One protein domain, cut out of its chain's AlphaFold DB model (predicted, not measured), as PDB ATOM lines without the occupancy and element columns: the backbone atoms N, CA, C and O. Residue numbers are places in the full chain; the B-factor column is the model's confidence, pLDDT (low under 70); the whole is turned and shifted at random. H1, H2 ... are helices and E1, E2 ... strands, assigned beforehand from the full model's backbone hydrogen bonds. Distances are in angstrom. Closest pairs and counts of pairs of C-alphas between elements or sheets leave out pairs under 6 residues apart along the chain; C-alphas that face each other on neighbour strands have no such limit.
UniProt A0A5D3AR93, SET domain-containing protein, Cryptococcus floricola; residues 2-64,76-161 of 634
ATOM      1  N   TYR A   2     -30.096-117.555 -73.041       53.78
ATOM      2  CA  TYR A   2     -29.040-117.494 -72.010       53.78
ATOM      3  C   TYR A   2     -29.102-116.270 -71.082       53.78
ATOM      4  O   TYR A   2     -29.157-116.420 -69.868       53.78
ATOM      5  N   HIS A   3     -29.178-115.060 -71.635       55.09
ATOM      6  CA  HIS A   3     -29.312-113.840 -70.831       55.09
ATOM      7  C   HIS A   3     -30.680-113.691 -70.150       55.09
ATOM      8  O   HIS A   3     -30.810-112.866 -69.259       55.09
ATOM      9  N   LEU A   4     -31.684-114.476 -70.559       57.47
ATOM     10  CA  LEU A   4     -32.961-114.570 -69.842       57.47
ATOM     11  C   LEU A   4     -32.824-115.529 -68.652       57.47
ATOM     12  O   LEU A   4     -33.351-115.252 -67.587       57.47
ATOM     13  N   THR A   5     -32.063-116.620 -68.808       52.88
ATOM     14  CA  THR A   5     -31.738-117.564 -67.725       52.88
ATOM     15  C   THR A   5     -30.815-116.956 -66.670       52.88
ATOM     16  O   THR A   5     -30.961-117.254 -65.489       52.88
ATOM     17  N   TYR A   6     -29.883-116.090 -67.077       60.53
ATOM     18  CA  TYR A   6     -28.936-115.424 -66.178       60.53
ATOM     19  C   TYR A   6     -28.809-113.923 -66.516       60.53
ATOM     20  O   TYR A   6     -27.821-113.506 -67.131       60.53
ATOM     21  N   PRO A   7     -29.783-113.085 -66.110       59.59
ATOM     22  CA  PRO A   7     -29.812-111.654 -66.439       59.59
ATOM     23  C   PRO A   7     -28.588-110.884 -65.935       59.59
ATOM     24  O   PRO A   7     -28.072-110.002 -66.618       59.59
ATOM     25  N   SER A   8     -28.038-111.296 -64.790       59.22
ATOM     26  CA  SER A   8     -26.814-110.732 -64.205       59.22
ATOM     27  C   SER A   8     -25.549-110.944 -65.048       59.22
ATOM     28  O   SER A   8     -24.531-110.310 -64.783       59.22
ATOM     29  N   ARG A   9     -25.599-111.809 -66.072       58.75
ATOM     30  CA  ARG A   9     -24.485-112.122 -66.984       58.75
ATOM     31  C   ARG A   9     -24.607-111.447 -68.353       58.75
ATOM     32  O   ARG A   9     -23.800-111.715 -69.237       58.75
ATOM     33  N   GLN A  10     -25.583-110.554 -68.552       58.03
ATOM     34  CA  GLN A  10     -25.665-109.707 -69.755       58.03
ATOM     35  C   GLN A  10     -24.376-108.948 -70.129       58.03
ATOM     36  O   GLN A  10     -24.142-108.808 -71.330       58.03
ATOM     37  N   PRO A  11     -23.533-108.483 -69.184       64.81
ATOM     38  CA  PRO A  11     -22.282-107.803 -69.527       64.81
ATOM     39  C   PRO A  11     -21.237-108.714 -70.199       64.81
ATOM     40  O   PRO A  11     -20.409-108.225 -70.963       64.81
ATOM     41  N   ASP A  12     -21.299-110.030 -69.968       57.19
ATOM     42  CA  ASP A  12     -20.305-111.025 -70.404       57.19
ATOM     43  C   ASP A  12     -20.681-111.648 -71.773       57.19
ATOM     44  O   ASP A  12     -20.687-112.871 -71.935       57.19
ATOM     45  N   GLN A  13     -21.051-110.826 -72.769       53.84
ATOM     46  CA  GLN A  13     -21.617-111.294 -74.056       53.84
ATOM     47  C   GLN A  13     -20.714-112.257 -74.849       53.84
ATOM     48  O   GLN A  13     -21.213-113.034 -75.661       53.84
ATOM     49  N   SER A  14     -19.396-112.208 -74.641       50.00
ATOM     50  CA  SER A  14     -18.420-113.005 -75.391       50.00
ATOM     51  C   SER A  14     -18.127-114.383 -74.787       50.00
ATOM     52  O   SER A  14     -17.552-115.223 -75.477       50.00
ATOM     53  N   ASP A  15     -18.520-114.648 -73.538       51.19
ATOM     54  CA  ASP A  15     -18.193-115.896 -72.843       51.19
ATOM     55  C   ASP A  15     -19.458-116.652 -72.434       51.19
ATOM     56  O   ASP A  15     -19.911-116.539 -71.309       51.19
ATOM     57  N   VAL A  16     -20.037-117.459 -73.324       51.56
ATOM     58  CA  VAL A  16     -21.255-118.248 -73.037       51.56
ATOM     59  C   VAL A  16     -21.004-119.519 -72.210       51.56
ATOM     60  O   VAL A  16     -21.917-120.328 -72.039       51.56
ATOM     61  N   ARG A  17     -19.798-119.736 -71.661       53.59
ATOM     62  CA  ARG A  17     -19.498-120.943 -70.858       53.59
ATOM     63  C   ARG A  17     -20.337-121.029 -69.576       53.59
ATOM     64  O   ARG A  17     -20.573-122.126 -69.075       53.59
ATOM     65  N   TRP A  18     -20.847-119.897 -69.077       49.03
ATOM     66  CA  TRP A  18     -21.778-119.851 -67.939       49.03
ATOM     67  C   TRP A  18     -23.174-120.392 -68.259       49.03
ATOM     68  O   TRP A  18     -23.937-120.693 -67.345       49.03
ATOM     69  N   ALA A  19     -23.519-120.550 -69.535       47.12
ATOM     70  CA  ALA A  19     -24.873-120.843 -69.984       47.12
ATOM     71  C   ALA A  19     -25.278-122.332 -69.879       47.12
ATOM     72  O   ALA A  19     -26.313-122.755 -70.398       47.12
ATOM     73  N   GLY A  20     -24.470-123.111 -69.155       53.56
ATOM     74  CA  GLY A  20     -24.672-124.521 -68.850       53.56
ATOM     75  C   GLY A  20     -23.864-125.451 -69.757       53.56
ATOM     76  O   GLY A  20     -23.702-125.211 -70.953       53.56
ATOM     77  N   ALA A  21     -23.371-126.547 -69.177       64.31
ATOM     78  CA  ALA A  21     -22.705-127.620 -69.915       64.31
ATOM     79  C   ALA A  21     -23.626-128.185 -71.016       64.31
ATOM     80  O   ALA A  21     -24.848-128.206 -70.836       64.31
ATOM     81  N   ASP A  22     -23.070-128.709 -72.118       68.31
ATOM     82  CA  ASP A  22     -23.831-129.387 -73.192       68.31
ATOM     83  C   ASP A  22     -24.838-130.421 -72.653       68.31
ATOM     84  O   ASP A  22     -25.909-130.612 -73.227       68.31
ATOM     85  N   ALA A  23     -24.539-131.017 -71.495       72.75
ATOM     86  CA  ALA A  23     -25.427-131.913 -70.763       72.75
ATOM     87  C   ALA A  23     -26.792-131.289 -70.418       72.75
ATOM     88  O   ALA A  23     -27.815-131.943 -70.605       72.75
ATOM     89  N   ILE A  24     -26.837-130.029 -69.966       80.62
ATOM     90  CA  ILE A  24     -28.097-129.337 -69.641       80.62
ATOM     91  C   ILE A  24     -28.904-129.070 -70.911       80.62
ATOM     92  O   ILE A  24     -30.118-129.254 -70.920       80.62
ATOM     93  N   ARG A  25     -28.236-128.715 -72.014       78.81
ATOM     94  CA  ARG A  25     -28.897-128.514 -73.312       78.81
ATOM     95  C   ARG A  25     -29.480-129.818 -73.855       78.81
ATOM     96  O   ARG A  25     -30.614-129.827 -74.333       78.81
ATOM     97  N   ALA A  26     -28.735-130.918 -73.756       81.50
ATOM     98  CA  ALA A  26     -29.216-132.245 -74.134       81.50
ATOM     99  C   ALA A  26     -30.430-132.662 -73.283       81.50
ATOM    100  O   ALA A  26     -31.457-133.061 -73.832       81.50
ATOM    101  N   LEU A  27     -30.350-132.481 -71.961       87.50
ATOM    102  CA  LEU A  27     -31.462-132.708 -71.033       87.50
ATOM    103  C   LEU A  27     -32.691-131.856 -71.377       87.50
ATOM    104  O   LEU A  27     -33.806-132.376 -71.389       87.50
ATOM    105  N   GLY A  28     -32.497-130.578 -71.712       88.44
ATOM    106  CA  GLY A  28     -33.572-129.678 -72.128       88.44
ATOM    107  C   GLY A  28     -34.305-130.186 -73.371       88.44
ATOM    108  O   GLY A  28     -35.531-130.294 -73.363       88.44
ATOM    109  N   ARG A  29     -33.561-130.619 -74.400       85.81
ATOM    110  CA  ARG A  29     -34.133-131.229 -75.618       85.81
ATOM    111  C   ARG A  29     -34.915-132.507 -75.328       85.81
ATOM    112  O   ARG A  29     -35.995-132.693 -75.890       85.81
ATOM    113  N   ILE A  30     -34.409-133.362 -74.439       87.44
ATOM    114  CA  ILE A  30     -35.113-134.575 -73.997       87.44
ATOM    115  C   ILE A  30     -36.428-134.202 -73.299       87.44
ATOM    116  O   ILE A  30     -37.470-134.781 -73.608       87.44
ATOM    117  N   CYS A  31     -36.404-133.202 -72.415       90.12
ATOM    118  CA  CYS A  31     -37.596-132.729 -71.713       90.12
ATOM    119  C   CYS A  31     -38.629-132.138 -72.683       90.12
ATOM    120  O   CYS A  31     -39.789-132.544 -72.639       90.12
ATOM    121  N   TRP A  32     -38.239-131.249 -73.607       88.62
ATOM    122  CA  TRP A  32     -39.163-130.710 -74.618       88.62
ATOM    123  C   TRP A  32     -39.763-131.811 -75.500       88.62
ATOM    124  O   TRP A  32     -40.969-131.811 -75.739       88.62
ATOM    125  N   THR A  33     -38.953-132.791 -75.913       85.50
ATOM    126  CA  THR A  33     -39.439-133.951 -76.682       85.50
ATOM    127  C   THR A  33     -40.482-134.735 -75.889       85.50
ATOM    128  O   THR A  33     -41.525-135.107 -76.428       85.50
ATOM    129  N   ARG A  34     -40.240-134.956 -74.590       87.19
ATOM    130  CA  ARG A  34     -41.209-135.607 -73.701       87.19
ATOM    131  C   ARG A  34     -42.501-134.801 -73.576       87.19
ATOM    132  O   ARG A  34     -43.568-135.388 -73.713       87.19
ATOM    133  N   ARG A  35     -42.421-133.482 -73.368       87.31
ATOM    134  CA  ARG A  35     -43.596-132.591 -73.306       87.31
ATOM    135  C   ARG A  35     -44.434-132.685 -74.586       87.31
ATOM    136  O   ARG A  35     -45.639-132.882 -74.485       87.31
ATOM    137  N   SER A  36     -43.805-132.637 -75.765       82.44
ATOM    138  CA  SER A  36     -44.501-132.788 -77.058       82.44
ATOM    139  C   SER A  36     -45.239-134.126 -77.158       82.44
ATOM    140  O   SER A  36     -46.434-134.168 -77.441       82.44
ATOM    141  N   LYS A  37     -44.559-135.230 -76.830       80.56
ATOM    142  CA  LYS A  37     -45.141-136.580 -76.911       80.56
ATOM    143  C   LYS A  37     -46.248-136.841 -75.886       80.56
ATOM    144  O   LYS A  37     -47.190-137.576 -76.171       80.56
ATOM    145  N   LEU A  38     -46.172-136.221 -74.705       80.12
ATOM    146  CA  LEU A  38     -47.253-136.266 -73.714       80.12
ATOM    147  C   LEU A  38     -48.533-135.600 -74.241       80.12
ATOM    148  O   LEU A  38     -49.624-136.120 -74.004       80.12
ATOM    149  N   VAL A  39     -48.406-134.491 -74.980       73.31
ATOM    150  CA  VAL A  39     -49.542-133.805 -75.622       73.31
ATOM    151  C   VAL A  39     -50.163-134.677 -76.717       73.31
ATOM    152  O   VAL A  39     -51.386-134.772 -76.809       73.31
ATOM    153  N   GLU A  40     -49.335-135.376 -77.493       72.44
ATOM    154  CA  GLU A  40     -49.772-136.270 -78.575       72.44
ATOM    155  C   GLU A  40     -50.380-137.599 -78.078       72.44
ATOM    156  O   GLU A  40     -50.926-138.359 -78.876       72.44
ATOM    157  N   ARG A  41     -50.324-137.887 -76.764       65.44
ATOM    158  CA  ARG A  41     -50.671-139.187 -76.139       65.44
ATOM    159  C   ARG A  41     -49.901-140.388 -76.704       65.44
ATOM    160  O   ARG A  41     -50.239-141.530 -76.393       65.44
ATOM    161  N   ASP A  42     -48.841-140.144 -77.462       60.44
ATOM    162  CA  ASP A  42     -47.913-141.162 -77.933       60.44
ATOM    163  C   ASP A  42     -46.779-141.301 -76.911       60.44
ATOM    164  O   ASP A  42     -45.675-140.770 -77.049       60.44
ATOM    165  N   GLY A  43     -47.079-141.980 -75.802       54.06
ATOM    166  CA  GLY A  43     -46.127-142.254 -74.722       54.06
ATOM    167  C   GLY A  43     -45.072-143.303 -75.087       54.06
ATOM    168  O   GLY A  43     -44.720-144.096 -74.221       54.06
ATOM    169  N   GLY A  44     -44.636-143.342 -76.351       57.06
ATOM    170  CA  GLY A  44     -43.944-144.466 -76.974       57.06
ATOM    171  C   GLY A  44     -42.769-145.043 -76.179       57.06
ATOM    172  O   GLY A  44     -42.130-144.351 -75.382       57.06
ATOM    173  N   ASP A  45     -42.446-146.303 -76.484       67.12
ATOM    174  CA  ASP A  45     -41.465-147.179 -75.817       67.12
ATOM    175  C   ASP A  45     -40.122-146.515 -75.448       67.12
ATOM    176  O   ASP A  45     -39.459-146.914 -74.490       67.12
ATOM    177  N   TRP A  46     -39.714-145.467 -76.173       74.94
ATOM    178  CA  TRP A  46     -38.454-144.753 -75.960       74.94
ATOM    179  C   TRP A  46     -38.302-144.147 -74.549       74.94
ATOM    180  O   TRP A  46     -37.199-144.183 -74.001       74.94
ATOM    181  N   TRP A  47     -39.369-143.600 -73.945       84.00
ATOM    182  CA  TRP A  47     -39.273-142.983 -72.613       84.00
ATOM    183  C   TRP A  47     -39.130-144.048 -71.524       84.00
ATOM    184  O   TRP A  47     -38.324-143.896 -70.610       84.00
ATOM    185  N   THR A  48     -39.841-145.168 -71.667       82.56
ATOM    186  CA  THR A  48     -39.687-146.334 -70.789       82.56
ATOM    187  C   THR A  48     -38.261-146.879 -70.835       82.56
ATOM    188  O   THR A  48     -37.708-147.235 -69.796       82.56
ATOM    189  N   CYS A  49     -37.629-146.887 -72.011       80.94
ATOM    190  CA  CYS A  49     -36.218-147.248 -72.134       80.94
ATOM    191  C   CYS A  49     -35.292-146.264 -71.400       80.94
ATOM    192  O   CYS A  49     -34.343-146.708 -70.759       80.94
ATOM    193  N   LEU A  50     -35.563-144.953 -71.451       81.50
ATOM    194  CA  LEU A  50     -34.793-143.955 -70.694       81.50
ATOM    195  C   LEU A  50     -34.954-144.114 -69.176       81.50
ATOM    196  O   LEU A  50     -33.965-144.033 -68.453       81.50
ATOM    197  N   GLU A  51     -36.169-144.362 -68.687       81.62
ATOM    198  CA  GLU A  51     -36.424-144.629 -67.260       81.62
ATOM    199  C   GLU A  51     -35.785-145.939 -66.777       81.62
ATOM    200  O   GLU A  51     -35.528-146.101 -65.587       81.62
ATOM    201  N   GLY A  52     -35.533-146.877 -67.693       80.31
ATOM    202  CA  GLY A  52     -34.851-148.137 -67.409       80.31
ATOM    203  C   GLY A  52     -33.324-148.043 -67.361       80.31
ATOM    204  O   GLY A  52     -32.680-149.038 -67.030       80.31
ATOM    205  N   MET A  53     -32.733-146.894 -67.701       84.56
ATOM    206  CA  MET A  53     -31.280-146.720 -67.678       84.56
ATOM    207  C   MET A  53     -30.726-146.696 -66.251       84.56
ATOM    208  O   MET A  53     -31.393-146.286 -65.300       84.56
ATOM    209  N   GLU A  54     -29.463-147.094 -66.102       80.62
ATOM    210  CA  GLU A  54     -28.800-147.113 -64.800       80.62
ATOM    211  C   GLU A  54     -28.732-145.703 -64.193       80.62
ATOM    212  O   GLU A  54     -28.307-144.750 -64.841       80.62
ATOM    213  N   SER A  55     -29.111-145.561 -62.924       79.75
ATOM    214  CA  SER A  55     -29.052-144.296 -62.192       79.75
ATOM    215  C   SER A  55     -28.447-144.522 -60.812       79.75
ATOM    216  O   SER A  55     -28.666-145.554 -60.186       79.75
ATOM    217  N   ARG A  56     -27.696-143.535 -60.318       73.19
ATOM    218  CA  ARG A  56     -27.091-143.553 -58.973       73.19
ATOM    219  C   ARG A  56     -28.057-143.085 -57.886       73.19
ATOM    220  O   ARG A  56     -27.716-143.084 -56.708       73.19
ATOM    221  N   THR A  57     -29.236-142.626 -58.286       66.88
ATOM    222  CA  THR A  57     -30.323-142.270 -57.372       66.88
ATOM    223  C   THR A  57     -31.231-143.478 -57.179       66.88
ATOM    224  O   THR A  57     -31.392-144.279 -58.101       66.88
ATOM    225  N   SER A  58     -31.828-143.625 -55.994       55.94
ATOM    226  CA  SER A  58     -32.836-144.661 -55.769       55.94
ATOM    227  C   SER A  58     -33.978-144.525 -56.791       55.94
ATOM    228  O   SER A  58     -34.348-143.402 -57.152       55.94
ATOM    229  N   PRO A  59     -34.533-145.641 -57.298       53.06
ATOM    230  CA  PRO A  59     -35.617-145.584 -58.269       53.06
ATOM    231  C   PRO A  59     -36.836-144.859 -57.671       53.06
ATOM    232  O   PRO A  59     -37.091-144.972 -56.467       53.06
ATOM    233  N   PRO A  60     -37.615-144.117 -58.480       48.19
ATOM    234  CA  PRO A  60     -38.828-143.474 -57.997       48.19
ATOM    235  C   PRO A  60     -39.843-144.513 -57.467       48.19
ATOM    236  O   PRO A  60     -39.877-145.649 -57.951       48.19
ATOM    237  N   PRO A  61     -40.728-144.138 -56.517       46.00
ATOM    238  CA  PRO A  61     -41.671-145.059 -55.869       46.00
ATOM    239  C   PRO A  61     -42.603-145.824 -56.826       46.00
ATOM    240  O   PRO A  61     -43.130-146.874 -56.467       46.00
ATOM    241  N   SER A  62     -42.805-145.331 -58.051       47.88
ATOM    242  CA  SER A  62     -43.652-145.961 -59.072       47.88
ATOM    243  C   SER A  62     -43.053-147.231 -59.693       47.88
ATOM    244  O   SER A  62     -43.791-148.010 -60.292       47.88
ATOM    245  N   THR A  63     -41.749-147.485 -59.527       48.03
ATOM    246  CA  THR A  63     -41.037-148.618 -60.162       48.03
ATOM    247  C   THR A  63     -40.844-149.818 -59.218       48.03
ATOM    248  O   THR A  63     -40.293-150.851 -59.600       48.03
ATOM    249  N   LEU A  64     -41.381-149.744 -57.993       45.78
ATOM    250  CA  LEU A  64     -41.275-150.786 -56.956       45.78
ATOM    251  C   LEU A  64     -41.918-152.136 -57.327       45.78
ATOM    252  O   LEU A  64     -41.674-153.136 -56.657       45.78
ATOM    253  N   LYS A  76     -25.936-147.918 -51.718       47.56
ATOM    254  CA  LYS A  76     -25.565-147.003 -50.635       47.56
ATOM    255  C   LYS A  76     -25.855-145.540 -50.992       47.56
ATOM    256  O   LYS A  76     -25.627-145.109 -52.118       47.56
ATOM    257  N   GLN A  77     -26.303-144.794 -49.982       57.44
ATOM    258  CA  GLN A  77     -26.543-143.349 -49.982       57.44
ATOM    259  C   GLN A  77     -25.506-142.583 -50.824       57.44
ATOM    260  O   GLN A  77     -24.305-142.657 -50.561       57.44
ATOM    261  N   MET A  78     -25.985-141.846 -51.832       64.81
ATOM    262  CA  MET A  78     -25.185-140.889 -52.600       64.81
ATOM    263  C   MET A  78     -24.488-139.918 -51.637       64.81
ATOM    264  O   MET A  78     -25.112-139.434 -50.690       64.81
ATOM    265  N   GLN A  79     -23.203-139.632 -51.866       75.38
ATOM    266  CA  GLN A  79     -22.458-138.703 -51.014       75.38
ATOM    267  C   GLN A  79     -23.118-137.311 -51.042       75.38
ATOM    268  O   GLN A  79     -23.538-136.874 -52.118       75.38
ATOM    269  N   PRO A  80     -23.193-136.582 -49.909       74.88
ATOM    270  CA  PRO A  80     -23.883-135.289 -49.840       74.88
ATOM    271  C   PRO A  80     -23.413-134.276 -50.892       74.88
ATOM    272  O   PRO A  80     -24.224-133.561 -51.474       74.88
ATOM    273  N   GLU A  81     -22.114-134.252 -51.198       74.56
ATOM    274  CA  GLU A  81     -21.550-133.374 -52.228       74.56
ATOM    275  C   GLU A  81     -22.037-133.720 -53.639       74.56
ATOM    276  O   GLU A  81     -22.318-132.829 -54.442       74.56
ATOM    277  N   GLU A  82     -22.152-135.011 -53.959       70.75
ATOM    278  CA  GLU A  82     -22.668-135.468 -55.251       70.75
ATOM    279  C   GLU A  82     -24.162-135.172 -55.379       70.75
ATOM    280  O   GLU A  82     -24.602-134.687 -56.424       70.75
ATOM    281  N   ALA A  83     -24.921-135.386 -54.301       75.25
ATOM    282  CA  ALA A  83     -26.340-135.054 -54.238       75.25
ATOM    283  C   ALA A  83     -26.571-133.547 -54.421       75.25
ATOM    284  O   ALA A  83     -27.447-133.149 -55.187       75.25
ATOM    285  N   MET A  84     -25.742-132.704 -53.794       78.12
ATOM    286  CA  MET A  84     -25.809-131.249 -53.949       78.12
ATOM    287  C   MET A  84     -25.448-130.805 -55.373       78.12
ATOM    288  O   MET A  84     -26.152-129.983 -55.956       78.12
ATOM    289  N   LYS A  85     -24.410-131.395 -55.988       77.19
ATOM    290  CA  LYS A  85     -24.068-131.139 -57.402       77.19
ATOM    291  C   LYS A  85     -25.226-131.503 -58.337       77.19
ATOM    292  O   LYS A  85     -25.540-130.734 -59.244       77.19
ATOM    293  N   LEU A  86     -25.874-132.643 -58.105       78.69
ATOM    294  CA  LEU A  86     -27.020-133.099 -58.895       78.69
ATOM    295  C   LEU A  86     -28.269-132.228 -58.670       78.69
ATOM    296  O   LEU A  86     -29.006-131.941 -59.617       78.69
ATOM    297  N   GLY A  87     -28.481-131.760 -57.437       81.31
ATOM    298  CA  GLY A  87     -29.510-130.776 -57.096       81.31
ATOM    299  C   GLY A  87     -29.312-129.458 -57.847       81.31
ATOM    300  O   GLY A  87     -30.241-128.979 -58.494       81.31
ATOM    301  N   ASN A  88     -28.082-128.937 -57.878       81.56
ATOM    302  CA  ASN A  88     -27.749-127.726 -58.637       81.56
ATOM    303  C   ASN A  88     -27.998-127.904 -60.145       81.56
ATOM    304  O   ASN A  88     -28.570-127.026 -60.786       81.56
ATOM    305  N   GLN A  89     -27.630-129.057 -60.719       81.81
ATOM    306  CA  GLN A  89     -27.923-129.370 -62.126       81.81
ATOM    307  C   GLN A  89     -29.429-129.429 -62.408       81.81
ATOM    308  O   GLN A  89     -29.881-128.939 -63.441       81.81
ATOM    309  N   THR A  90     -30.201-129.994 -61.481       84.56
ATOM    310  CA  THR A  90     -31.665-130.071 -61.567       84.56
ATOM    311  C   THR A  90     -32.293-128.677 -61.563       84.56
ATOM    312  O   THR A  90     -33.141-128.381 -62.403       84.56
ATOM    313  N   GLN A  91     -31.828-127.794 -60.678       83.81
ATOM    314  CA  GLN A  91     -32.274-126.402 -60.639       83.81
ATOM    315  C   GLN A  91     -31.899-125.649 -61.925       83.81
ATOM    316  O   GLN A  91     -32.737-124.957 -62.501       83.81
ATOM    317  N   HIS A  92     -30.669-125.820 -62.417       83.06
ATOM    318  CA  HIS A  92     -30.228-125.213 -63.677       83.06
ATOM    319  C   HIS A  92     -31.072-125.677 -64.867       83.06
ATOM    320  O   HIS A  92     -31.426-124.860 -65.712       83.06
ATOM    321  N   LEU A  93     -31.423-126.965 -64.927       87.19
ATOM    322  CA  LEU A  93     -32.301-127.494 -65.966       87.19
ATOM    323  C   LEU A  93     -33.687-126.836 -65.919       87.19
ATOM    324  O   LEU A  93     -34.192-126.430 -66.961       87.19
ATOM    325  N   ALA A  94     -34.277-126.682 -64.732       87.31
ATOM    326  CA  ALA A  94     -35.586-126.047 -64.586       87.31
ATOM    327  C   ALA A  94     -35.582-124.580 -65.057       87.31
ATOM    328  O   ALA A  94     -36.482-124.178 -65.792       87.31
ATOM    329  N   HIS A  95     -34.556-123.797 -64.708       84.94
ATOM    330  CA  HIS A  95     -34.411-122.424 -65.220       84.94
ATOM    331  C   HIS A  95     -34.102-122.378 -66.724       84.94
ATOM    332  O   HIS A  95     -34.549-121.483 -67.437       84.94
ATOM    333  N   TYR A  96     -33.330-123.338 -67.238       84.25
ATOM    334  CA  TYR A  96     -33.059-123.424 -68.672       84.25
ATOM    335  C   TYR A  96     -34.344-123.671 -69.473       84.25
ATOM    336  O   TYR A  96     -34.552-123.055 -70.517       84.25
ATOM    337  N   LEU A  97     -35.221-124.542 -68.968       85.88
ATOM    338  CA  LEU A  97     -36.505-124.843 -69.593       85.88
ATOM    339  C   LEU A  97     -37.451-123.633 -69.590       85.88
ATOM    340  O   LEU A  97     -38.030-123.339 -70.633       85.88
ATOM    341  N   SER A  98     -37.554-122.882 -68.489       83.69
ATOM    342  CA  SER A  98     -38.454-121.714 -68.428       83.69
ATOM    343  C   SER A  98     -38.003-120.567 -69.324       83.69
ATOM    344  O   SER A  98     -38.827-119.816 -69.834       83.69
ATOM    345  N   ALA A  99     -36.706-120.468 -69.618       78.38
ATOM    346  CA  ALA A  99     -36.183-119.478 -70.557       78.38
ATOM    347  C   ALA A  99     -36.665-119.680 -72.009       78.38
ATOM    348  O   ALA A  99     -36.388-118.826 -72.859       78.38
ATOM    349  N   SER A 100     -37.317-120.811 -72.305       72.62
ATOM    350  CA  SER A 100     -37.969-121.077 -73.591       72.62
ATOM    351  C   SER A 100     -39.432-120.638 -73.650       72.62
ATOM    352  O   SER A 100     -39.956-120.494 -74.753       72.62
ATOM    353  N   ASP A 101     -40.078-120.391 -72.508       76.44
ATOM    354  CA  ASP A 101     -41.464-119.939 -72.483       76.44
ATOM    355  C   ASP A 101     -41.535-118.419 -72.772       76.44
ATOM    356  O   ASP A 101     -40.657-117.657 -72.345       76.44
ATOM    357  N   PRO A 102     -42.553-117.938 -73.513       71.75
ATOM    358  CA  PRO A 102     -42.742-116.510 -73.744       71.75
ATOM    359  C   PRO A 102     -42.930-115.757 -72.424       71.75
ATOM    360  O   PRO A 102     -43.738-116.157 -71.584       71.75
ATOM    361  N   LEU A 103     -42.228-114.634 -72.265       70.00
ATOM    362  CA  LEU A 103     -42.440-113.740 -71.130       70.00
ATOM    363  C   LEU A 103     -43.865-113.175 -71.172       70.00
ATOM    364  O   LEU A 103     -44.343-112.732 -72.220       70.00
ATOM    365  N   GLN A 104     -44.535-113.174 -70.022       75.00
ATOM    366  CA  GLN A 104     -45.816-112.489 -69.866       75.00
ATOM    367  C   GLN A 104     -45.601-110.971 -70.055       75.00
ATOM    368  O   GLN A 104     -44.546-110.472 -69.650       75.00
ATOM    369  N   PRO A 105     -46.572-110.226 -70.618       70.69
ATOM    370  CA  PRO A 105     -46.409-108.812 -70.989       70.69
ATOM    371  C   PRO A 105     -45.904-107.889 -69.866       70.69
ATOM    372  O   PRO A 105     -45.215-106.917 -70.158       70.69
ATOM    373  N   ASP A 106     -46.187-108.236 -68.605       78.25
ATOM    374  CA  ASP A 106     -45.848-107.444 -67.414       78.25
ATOM    375  C   ASP A 106     -44.815-108.133 -66.498       78.25
ATOM    376  O   ASP A 106     -44.623-107.729 -65.350       78.25
ATOM    377  N   SER A 107     -44.175-109.209 -66.968       75.06
ATOM    378  CA  SER A 107     -43.200-109.952 -66.157       75.06
ATOM    379  C   SER A 107     -41.848-109.241 -66.088       75.06
ATOM    380  O   SER A 107     -41.339-108.722 -67.084       75.06
ATOM    381  N   ASP A 108     -41.248-109.225 -64.895       74.88
ATOM    382  CA  ASP A 108     -39.910-108.677 -64.691       74.88
ATOM    383  C   ASP A 108     -38.873-109.554 -65.402       74.88
ATOM    384  O   ASP A 108     -38.554-110.661 -64.976       74.88
ATOM    385  N   THR A 109     -38.308-109.024 -66.486       66.25
ATOM    386  CA  THR A 109     -37.284-109.697 -67.303       66.25
ATOM    387  C   THR A 109     -36.015-110.083 -66.530       66.25
ATOM    388  O   THR A 109     -35.211-110.872 -67.032       66.25
ATOM    389  N   SER A 110     -35.816-109.541 -65.323       68.06
ATOM    390  CA  SER A 110     -34.685-109.862 -64.453       68.06
ATOM    391  C   SER A 110     -34.931-111.051 -63.511       68.06
ATOM    392  O   SER A 110     -33.979-111.555 -62.907       68.06
ATOM    393  N   LEU A 111     -36.172-111.540 -63.418       69.94
ATOM    394  CA  LEU A 111     -36.583-112.637 -62.544       69.94
ATOM    395  C   LEU A 111     -37.157-113.789 -63.374       69.94
ATOM    396  O   LEU A 111     -38.333-113.803 -63.725       69.94
ATOM    397  N   LEU A 112     -36.319-114.783 -63.675       71.44
ATOM    398  CA  LEU A 112     -36.762-116.000 -64.349       71.44
ATOM    399  C   LEU A 112     -37.102-117.091 -63.324       71.44
ATOM    400  O   LEU A 112     -36.208-117.708 -62.735       71.44
ATOM    401  N   GLU A 113     -38.392-117.356 -63.134       80.81
ATOM    402  CA  GLU A 113     -38.854-118.462 -62.292       80.81
ATOM    403  C   GLU A 113     -38.474-119.829 -62.907       80.81
ATOM    404  O   GLU A 113     -38.397-119.956 -64.135       80.81
ATOM    405  N   PRO A 114     -38.187-120.868 -62.098       84.88
ATOM    406  CA  PRO A 114     -37.961-122.219 -62.608       84.88
ATOM    407  C   PRO A 114     -39.205-122.765 -63.319       84.88
ATOM    408  O   PRO A 114     -40.326-122.523 -62.879       84.88
ATOM    409  N   ALA A 115     -39.018-123.559 -64.377       85.88
ATOM    410  CA  ALA A 115     -40.136-124.202 -65.062       85.88
ATOM    411  C   ALA A 115     -40.912-125.158 -64.142       85.88
ATOM    412  O   ALA A 115     -40.320-125.886 -63.336       85.88
ATOM    413  N   ASP A 116     -42.232-125.234 -64.334       89.75
ATOM    414  CA  ASP A 116     -43.043-126.287 -63.728       89.75
ATOM    415  C   ASP A 116     -42.727-127.637 -64.389       89.75
ATOM    416  O   ASP A 116     -43.177-127.953 -65.495       89.75
ATOM    417  N   MET A 117     -41.948-128.458 -63.685       89.69
ATOM    418  CA  MET A 117     -41.498-129.762 -64.166       89.69
ATOM    419  C   MET A 117     -42.650-130.759 -64.384       89.69
ATOM    420  O   MET A 117     -42.466-131.729 -65.130       89.69
ATOM    421  N   GLN A 118     -43.845-130.522 -63.825       89.81
ATOM    422  CA  GLN A 118     -45.024-131.354 -64.096       89.81
ATOM    423  C   GLN A 118     -45.463-131.261 -65.559       89.81
ATOM    424  O   GLN A 118     -45.867-132.270 -66.140       89.81
ATOM    425  N   THR A 119     -45.286-130.102 -66.204       89.06
ATOM    426  CA  THR A 119     -45.573-129.918 -67.642       89.06
ATOM    427  C   THR A 119     -44.684-130.782 -68.545       89.06
ATOM    428  O   THR A 119     -45.037-131.079 -69.685       89.06
ATOM    429  N   TYR A 120     -43.551-131.244 -68.011       88.81
ATOM    430  CA  TYR A 120     -42.616-132.165 -68.652       88.81
ATOM    431  C   TYR A 120     -42.786-133.614 -68.160       88.81
ATOM    432  O   TYR A 120     -41.959-134.475 -68.464       88.81
ATOM    433  N   GLY A 121     -43.843-133.905 -67.395       87.62
ATOM    434  CA  GLY A 121     -44.161-135.240 -66.886       87.62
ATOM    435  C   GLY A 121     -43.353-135.676 -65.661       87.62
ATOM    436  O   GLY A 121     -43.233-136.879 -65.417       87.62
ATOM    437  N   PHE A 122     -42.756-134.746 -64.909       88.88
ATOM    438  CA  PHE A 122     -42.080-135.061 -63.648       88.88
ATOM    439  C   PHE A 122     -42.947-134.663 -62.453       88.88
ATOM    440  O   PHE A 122     -43.237-133.491 -62.238       88.88
ATOM    441  N   ASN A 123     -43.308-135.642 -61.630       87.44
ATOM    442  CA  ASN A 123     -44.152-135.457 -60.447       87.44
ATOM    443  C   ASN A 123     -43.346-135.092 -59.191       87.44
ATOM    444  O   ASN A 123     -43.921-134.814 -58.141       87.44
ATOM    445  N   SER A 124     -42.014-135.158 -59.257       85.62
ATOM    446  CA  SER A 124     -41.141-134.822 -58.135       85.62
ATOM    447  C   SER A 124     -39.726-134.464 -58.583       85.62
ATOM    448  O   SER A 124     -39.244-134.917 -59.623       85.62
ATOM    449  N   VAL A 125     -39.018-133.712 -57.735       83.69
ATOM    450  CA  VAL A 125     -37.589-133.397 -57.909       83.69
ATOM    451  C   VAL A 125     -36.746-134.673 -58.005       83.69
ATOM    452  O   VAL A 125     -35.803-134.726 -58.790       83.69
ATOM    453  N   ALA A 126     -37.123-135.731 -57.281       83.31
ATOM    454  CA  ALA A 126     -36.434-137.018 -57.330       83.31
ATOM    455  C   ALA A 126     -36.439-137.636 -58.739       83.31
ATOM    456  O   ALA A 126     -35.430-138.198 -59.154       83.31
ATOM    457  N   GLN A 127     -37.526-137.489 -59.509       85.56
ATOM    458  CA  GLN A 127     -37.574-137.983 -60.891       85.56
ATOM    459  C   GLN A 127     -36.658-137.182 -61.826       85.56
ATOM    460  O   GLN A 127     -36.040-137.756 -62.721       85.56
ATOM    461  N   VAL A 128     -36.525-135.872 -61.604       87.62
ATOM    462  CA  VAL A 128     -35.610-135.032 -62.390       87.62
ATOM    463  C   VAL A 128     -34.155-135.352 -62.044       87.62
ATOM    464  O   VAL A 128     -33.338-135.553 -62.941       87.62
ATOM    465  N   MET A 129     -33.838-135.500 -60.754       85.75
ATOM    466  CA  MET A 129     -32.517-135.953 -60.303       85.75
ATOM    467  C   MET A 129     -32.173-137.331 -60.873       85.75
ATOM    468  O   MET A 129     -31.037-137.555 -61.294       85.75
ATOM    469  N   HIS A 130     -33.153-138.235 -60.934       84.81
ATOM    470  CA  HIS A 130     -32.981-139.554 -61.526       84.81
ATOM    471  C   HIS A 130     -32.599-139.474 -63.002       84.81
ATOM    472  O   HIS A 130     -31.620-140.112 -63.389       84.81
ATOM    473  N   LEU A 131     -33.288-138.644 -63.794       87.88
ATOM    474  CA  LEU A 131     -32.937-138.404 -65.194       87.88
ATOM    475  C   LEU A 131     -31.531-137.807 -65.331       87.88
ATOM    476  O   LEU A 131     -30.728-138.318 -66.107       87.88
ATOM    477  N   CYS A 132     -31.206-136.758 -64.572       87.25
ATOM    478  CA  CYS A 132     -29.881-136.136 -64.604       87.25
ATOM    479  C   CYS A 132     -28.776-137.152 -64.272       87.25
ATOM    480  O   CYS A 132     -27.746-137.206 -64.948       87.25
ATOM    481  N   SER A 133     -29.004-138.007 -63.268       84.88
ATOM    482  CA  SER A 133     -28.066-139.071 -62.914       84.88
ATOM    483  C   SER A 133     -27.987-140.152 -63.989       84.88
ATOM    484  O   SER A 133     -26.885-140.630 -64.249       84.88
ATOM    485  N   ALA A 134     -29.107-140.544 -64.597       86.44
ATOM    486  CA  ALA A 134     -29.125-141.545 -65.654       86.44
ATOM    487  C   ALA A 134     -28.372-141.041 -66.892       86.44
ATOM    488  O   ALA A 134     -27.518-141.742 -67.429       86.44
ATOM    489  N   MET A 135     -28.581-139.782 -67.285       86.94
ATOM    490  CA  MET A 135     -27.812-139.153 -68.361       86.94
ATOM    491  C   MET A 135     -26.313-139.156 -68.062       86.94
ATOM    492  O   MET A 135     -25.520-139.508 -68.926       86.94
ATOM    493  N   LYS A 136     -25.908-138.813 -66.835       83.56
ATOM    494  CA  LYS A 136     -24.489-138.778 -66.462       83.56
ATOM    495  C   LYS A 136     -23.800-140.147 -66.578       83.56
ATOM    496  O   LYS A 136     -22.609-140.193 -66.860       83.56
ATOM    497  N   VAL A 137     -24.528-141.238 -66.336       82.62
ATOM    498  CA  VAL A 137     -23.980-142.605 -66.345       82.62
ATOM    499  C   VAL A 137     -24.010-143.238 -67.740       82.62
ATOM    500  O   VAL A 137     -23.105-143.997 -68.079       82.62
ATOM    501  N   ASN A 138     -25.028-142.929 -68.546       87.56
ATOM    502  CA  ASN A 138     -25.338-143.673 -69.774       87.56
ATOM    503  C   ASN A 138     -25.087-142.888 -71.065       87.56
ATOM    504  O   ASN A 138     -25.221-143.442 -72.156       87.56
ATOM    505  N   ALA A 139     -24.778-141.595 -70.974       88.19
ATOM    506  CA  ALA A 139     -24.539-140.785 -72.153       88.19
ATOM    507  C   ALA A 139     -23.182-141.089 -72.804       88.19
ATOM    508  O   ALA A 139     -22.184-141.370 -72.142       88.19
ATOM    509  N   PHE A 140     -23.155-140.964 -74.126       87.75
ATOM    510  CA  PHE A 140     -21.969-141.096 -74.956       87.75
ATOM    511  C   PHE A 140     -21.494-139.705 -75.363       87.75
ATOM    512  O   PHE A 140     -22.284-138.883 -75.829       87.75
ATOM    513  N   THR A 141     -20.199-139.434 -75.239       85.44
ATOM    514  CA  THR A 141     -19.619-138.216 -75.811       85.44
ATOM    515  C   THR A 141     -19.673-138.314 -77.329       85.44
ATOM    516  O   THR A 141     -19.066-139.207 -77.918       85.44
ATOM    517  N   LEU A 142     -20.389-137.390 -77.966       84.38
ATOM    518  CA  LEU A 142     -20.378-137.259 -79.414       84.38
ATOM    519  C   LEU A 142     -19.053-136.627 -79.834       84.38
ATOM    520  O   LEU A 142     -18.705-135.542 -79.366       84.38
ATOM    521  N   THR A 143     -18.337-137.287 -80.737       82.06
ATOM    522  CA  THR A 143     -17.044-136.824 -81.232       82.06
ATOM    523  C   THR A 143     -17.068-136.536 -82.729       82.06
ATOM    524  O   THR A 143     -17.822-137.135 -83.498       82.06
ATOM    525  N   SER A 144     -16.229-135.594 -83.148       80.81
ATOM    526  CA  SER A 144     -15.907-135.365 -84.554       80.81
ATOM    527  C   SER A 144     -15.032-136.506 -85.113       80.81
ATOM    528  O   SER A 144     -14.476-137.300 -84.347       80.81
ATOM    529  N   PRO A 145     -14.797-136.561 -86.438       76.38
ATOM    530  CA  PRO A 145     -13.855-137.512 -87.044       76.38
ATOM    531  C   PRO A 145     -12.420-137.418 -86.495       76.38
ATOM    532  O   PRO A 145     -11.656-138.376 -86.581       76.38
ATOM    533  N   SER A 146     -12.037-136.278 -85.909       73.00
ATOM    534  CA  SER A 146     -10.741-136.082 -85.248       73.00
ATOM    535  C   SER A 146     -10.717-136.530 -83.783       73.00
ATOM    536  O   SER A 146      -9.691-136.322 -83.128       73.00
ATOM    537  N   LEU A 147     -11.804-137.153 -83.304       76.12
ATOM    538  CA  LEU A 147     -12.089-137.525 -81.912       76.12
ATOM    539  C   LEU A 147     -12.237-136.333 -80.957       76.12
ATOM    540  O   LEU A 147     -12.157-136.498 -79.744       76.12
ATOM    541  N   THR A 148     -12.487-135.137 -81.492       75.12
ATOM    542  CA  THR A 148     -12.753-133.946 -80.681       75.12
ATOM    543  C   THR A 148     -14.177-134.032 -80.128       75.12
ATOM    544  O   THR A 148     -15.093-134.270 -80.918       75.12
ATOM    545  N   PRO A 149     -14.406-133.855 -78.816       75.81
ATOM    546  CA  PRO A 149     -15.753-133.780 -78.260       75.81
ATOM    547  C   PRO A 149     -16.527-132.613 -78.881       75.81
ATOM    548  O   PRO A 149     -16.061-131.477 -78.859       75.81
ATOM    549  N   ILE A 150     -17.703-132.885 -79.447       77.31
ATOM    550  CA  ILE A 150     -18.583-131.866 -80.049       77.31
ATOM    551  C   ILE A 150     -19.996-131.882 -79.458       77.31
ATOM    552  O   ILE A 150     -20.842-131.077 -79.842       77.31
ATOM    553  N   GLY A 151     -20.279-132.807 -78.541       80.00
ATOM    554  CA  GLY A 151     -21.561-132.864 -77.863       80.00
ATOM    555  C   GLY A 151     -21.763-134.162 -77.099       80.00
ATOM    556  O   GLY A 151     -20.817-134.854 -76.724       80.00
ATOM    557  N   ILE A 152     -23.031-134.499 -76.892       83.88
ATOM    558  CA  ILE A 152     -23.469-135.679 -76.155       83.88
ATOM    559  C   ILE A 152     -24.555-136.380 -76.969       83.88
ATOM    560  O   ILE A 152     -25.406-135.722 -77.568       83.88
ATOM    561  N   SER A 153     -24.536-137.706 -76.966       85.69
ATOM    562  CA  SER A 153     -25.560-138.561 -77.552       85.69
ATOM    563  C   SER A 153     -26.023-139.599 -76.536       85.69
ATOM    564  O   SER A 153     -25.311-139.918 -75.582       85.69
ATOM    565  N   ILE A 154     -27.229-140.126 -76.715       85.56
ATOM    566  CA  ILE A 154     -27.764-141.168 -75.849       85.56
ATOM    567  C   ILE A 154     -28.443-142.258 -76.657       85.56
ATOM    568  O   ILE A 154     -29.243-141.989 -77.548       85.56
ATOM    569  N   SER A 155     -28.134-143.499 -76.304       87.56
ATOM    570  CA  SER A 155     -28.828-144.674 -76.804       87.56
ATOM    571  C   SER A 155     -29.076-145.617 -75.629       87.56
ATOM    572  O   SER A 155     -28.127-146.248 -75.160       87.56
ATOM    573  N   PRO A 156     -30.327-145.725 -75.141       85.69
ATOM    574  CA  PRO A 156     -30.664-146.631 -74.045       85.69
ATOM    575  C   PRO A 156     -30.277-148.082 -74.336       85.69
ATOM    576  O   PRO A 156     -29.827-148.788 -73.442       85.69
ATOM    577  N   LEU A 157     -30.399-148.514 -75.597       85.62
ATOM    578  CA  LEU A 157     -30.024-149.863 -76.016       85.62
ATOM    579  C   LEU A 157     -28.512-150.090 -75.910       85.62
ATOM    580  O   LEU A 157     -28.087-151.098 -75.355       85.62
ATOM    581  N   LEU A 158     -27.694-149.154 -76.409       88.50
ATOM    582  CA  LEU A 158     -26.234-149.287 -76.334       88.50
ATOM    583  C   LEU A 158     -25.716-149.091 -74.903       88.50
ATOM    584  O   LEU A 158     -24.684-149.659 -74.551       88.50
ATOM    585  N   ALA A 159     -26.422-148.326 -74.067       87.44
ATOM    586  CA  ALA A 159     -26.074-148.134 -72.662       87.44
ATOM    587  C   ALA A 159     -26.134-149.434 -71.835       87.44
ATOM    588  O   ALA A 159     -25.453-149.537 -70.816       87.44
ATOM    589  N   LEU A 160     -26.876-150.451 -72.300       84.44
ATOM    590  CA  LEU A 160     -26.892-151.787 -71.690       84.44
ATOM    591  C   LEU A 160     -25.545-152.507 -71.791       84.44
ATOM    592  O   LEU A 160     -25.280-153.422 -71.015       84.44
ATOM    593  N   ALA A 161     -24.703-152.130 -72.754       85.94
ATOM    594  CA  ALA A 161     -23.439-152.803 -72.979       85.94
ATOM    595  C   ALA A 161     -22.439-152.442 -71.869       85.94
ATOM    596  O   ALA A 161     -22.167-151.263 -71.600       85.94
TER     597      ALA A 161
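This is residues 2 to 64 and 76 to 161 of the 634 residues of the protein "SET domain-containing protein" of Cryptococcus floricola (UniProt A0A5D3AR93). Three longer helices, H3, H5 and H7, meet at large angles and make a core; a small two-stranded hairpin, E1 and E2, sits by the first residues of H3. On one side of this core H1 packs on residues 95 to 98 of H5, with H2 next to H1, and the long loop of residues 99 to 116 follows H5; on the opposite side lie H4 and H8. The printed part has 149 residues, with named elements in the order H1 to H7, E1, E2, H8; the class is mostly helix, and the sheet E1 - E2 is antiparallel. The whole is compact, with a radius of gyration of the C-alphas of 16.5 A and spans of 46 by 41 by 36 A.

Start at H1, residues 2 to 5, which only just touches H2, residues 16 to 19, with 3 pairs of C-alphas within 8 A; the closest are Tyr 2 and Ala 19, 5.7 A. H1 also touches H5, residues 80 to 98, closest at the C-alphas of Thr 5 and Tyr 96, 6.1 A. Go on to H3, residues 22 to 39: its residues 24 to 28 touch H5 at a steep tilt of 57 degrees, the same way, with C-alphas 24 and 93 closest at 5.9 A. H3 touches H6, residues 117 to 120, at C-alphas 35 and 120, 4.8 A. H7, residues 125 to 138, touches H5 about perpendicular, at 77 degrees; the closest C-alphas, Thr 90 and Met 129, are 6.1 A apart. H7 only just touches H3, with 3 pairs of C-alphas within 8 A, closest at 27 and 132, 7.5 A. H4, residues 46 to 51, only just touches H8, residues 156 to 159, with 3 pairs within 8 A, closest at C-alphas 49 and 156, 5.9 A. E1, residues 140 to 143, and E2, residues 149 to 153, form an antiparallel hairpin, with N 140 to O 153 and N 153 to O 140 each 2.8 A. C-alphas 22 of H3 and 151 of E2 are their closest, 6.2 A. Every O i to N i+4 pair is within hydrogen-bond range in H3, H4, H5 and H7; H1, H2, H6 and H8 are too short for one.

Find C-alpha 2, where H1 begins, at (-29.040, -117.494, -72.010). H3 starts at C-alpha 22, (-23.831, -129.387, -73.192), and runs 26.2 A. H5 runs 27.2 A and H7 19.9 A. H8 ends at C-alpha 159, (-26.074, -148.134, -72.662).

The C-alphas of Asp 106 and Ala 161 are the two farthest apart, 50.9 A. Residues 65 to 75 are not printed, and C-alphas 64 and 76 are 17.4 A apart across this cut. The link from H5 to H6 is long, with 18 residues. Mean pLDDT of the printed part is 75.3; 40 residues are under 70, among them residues 2 to 22 and 57 to 64.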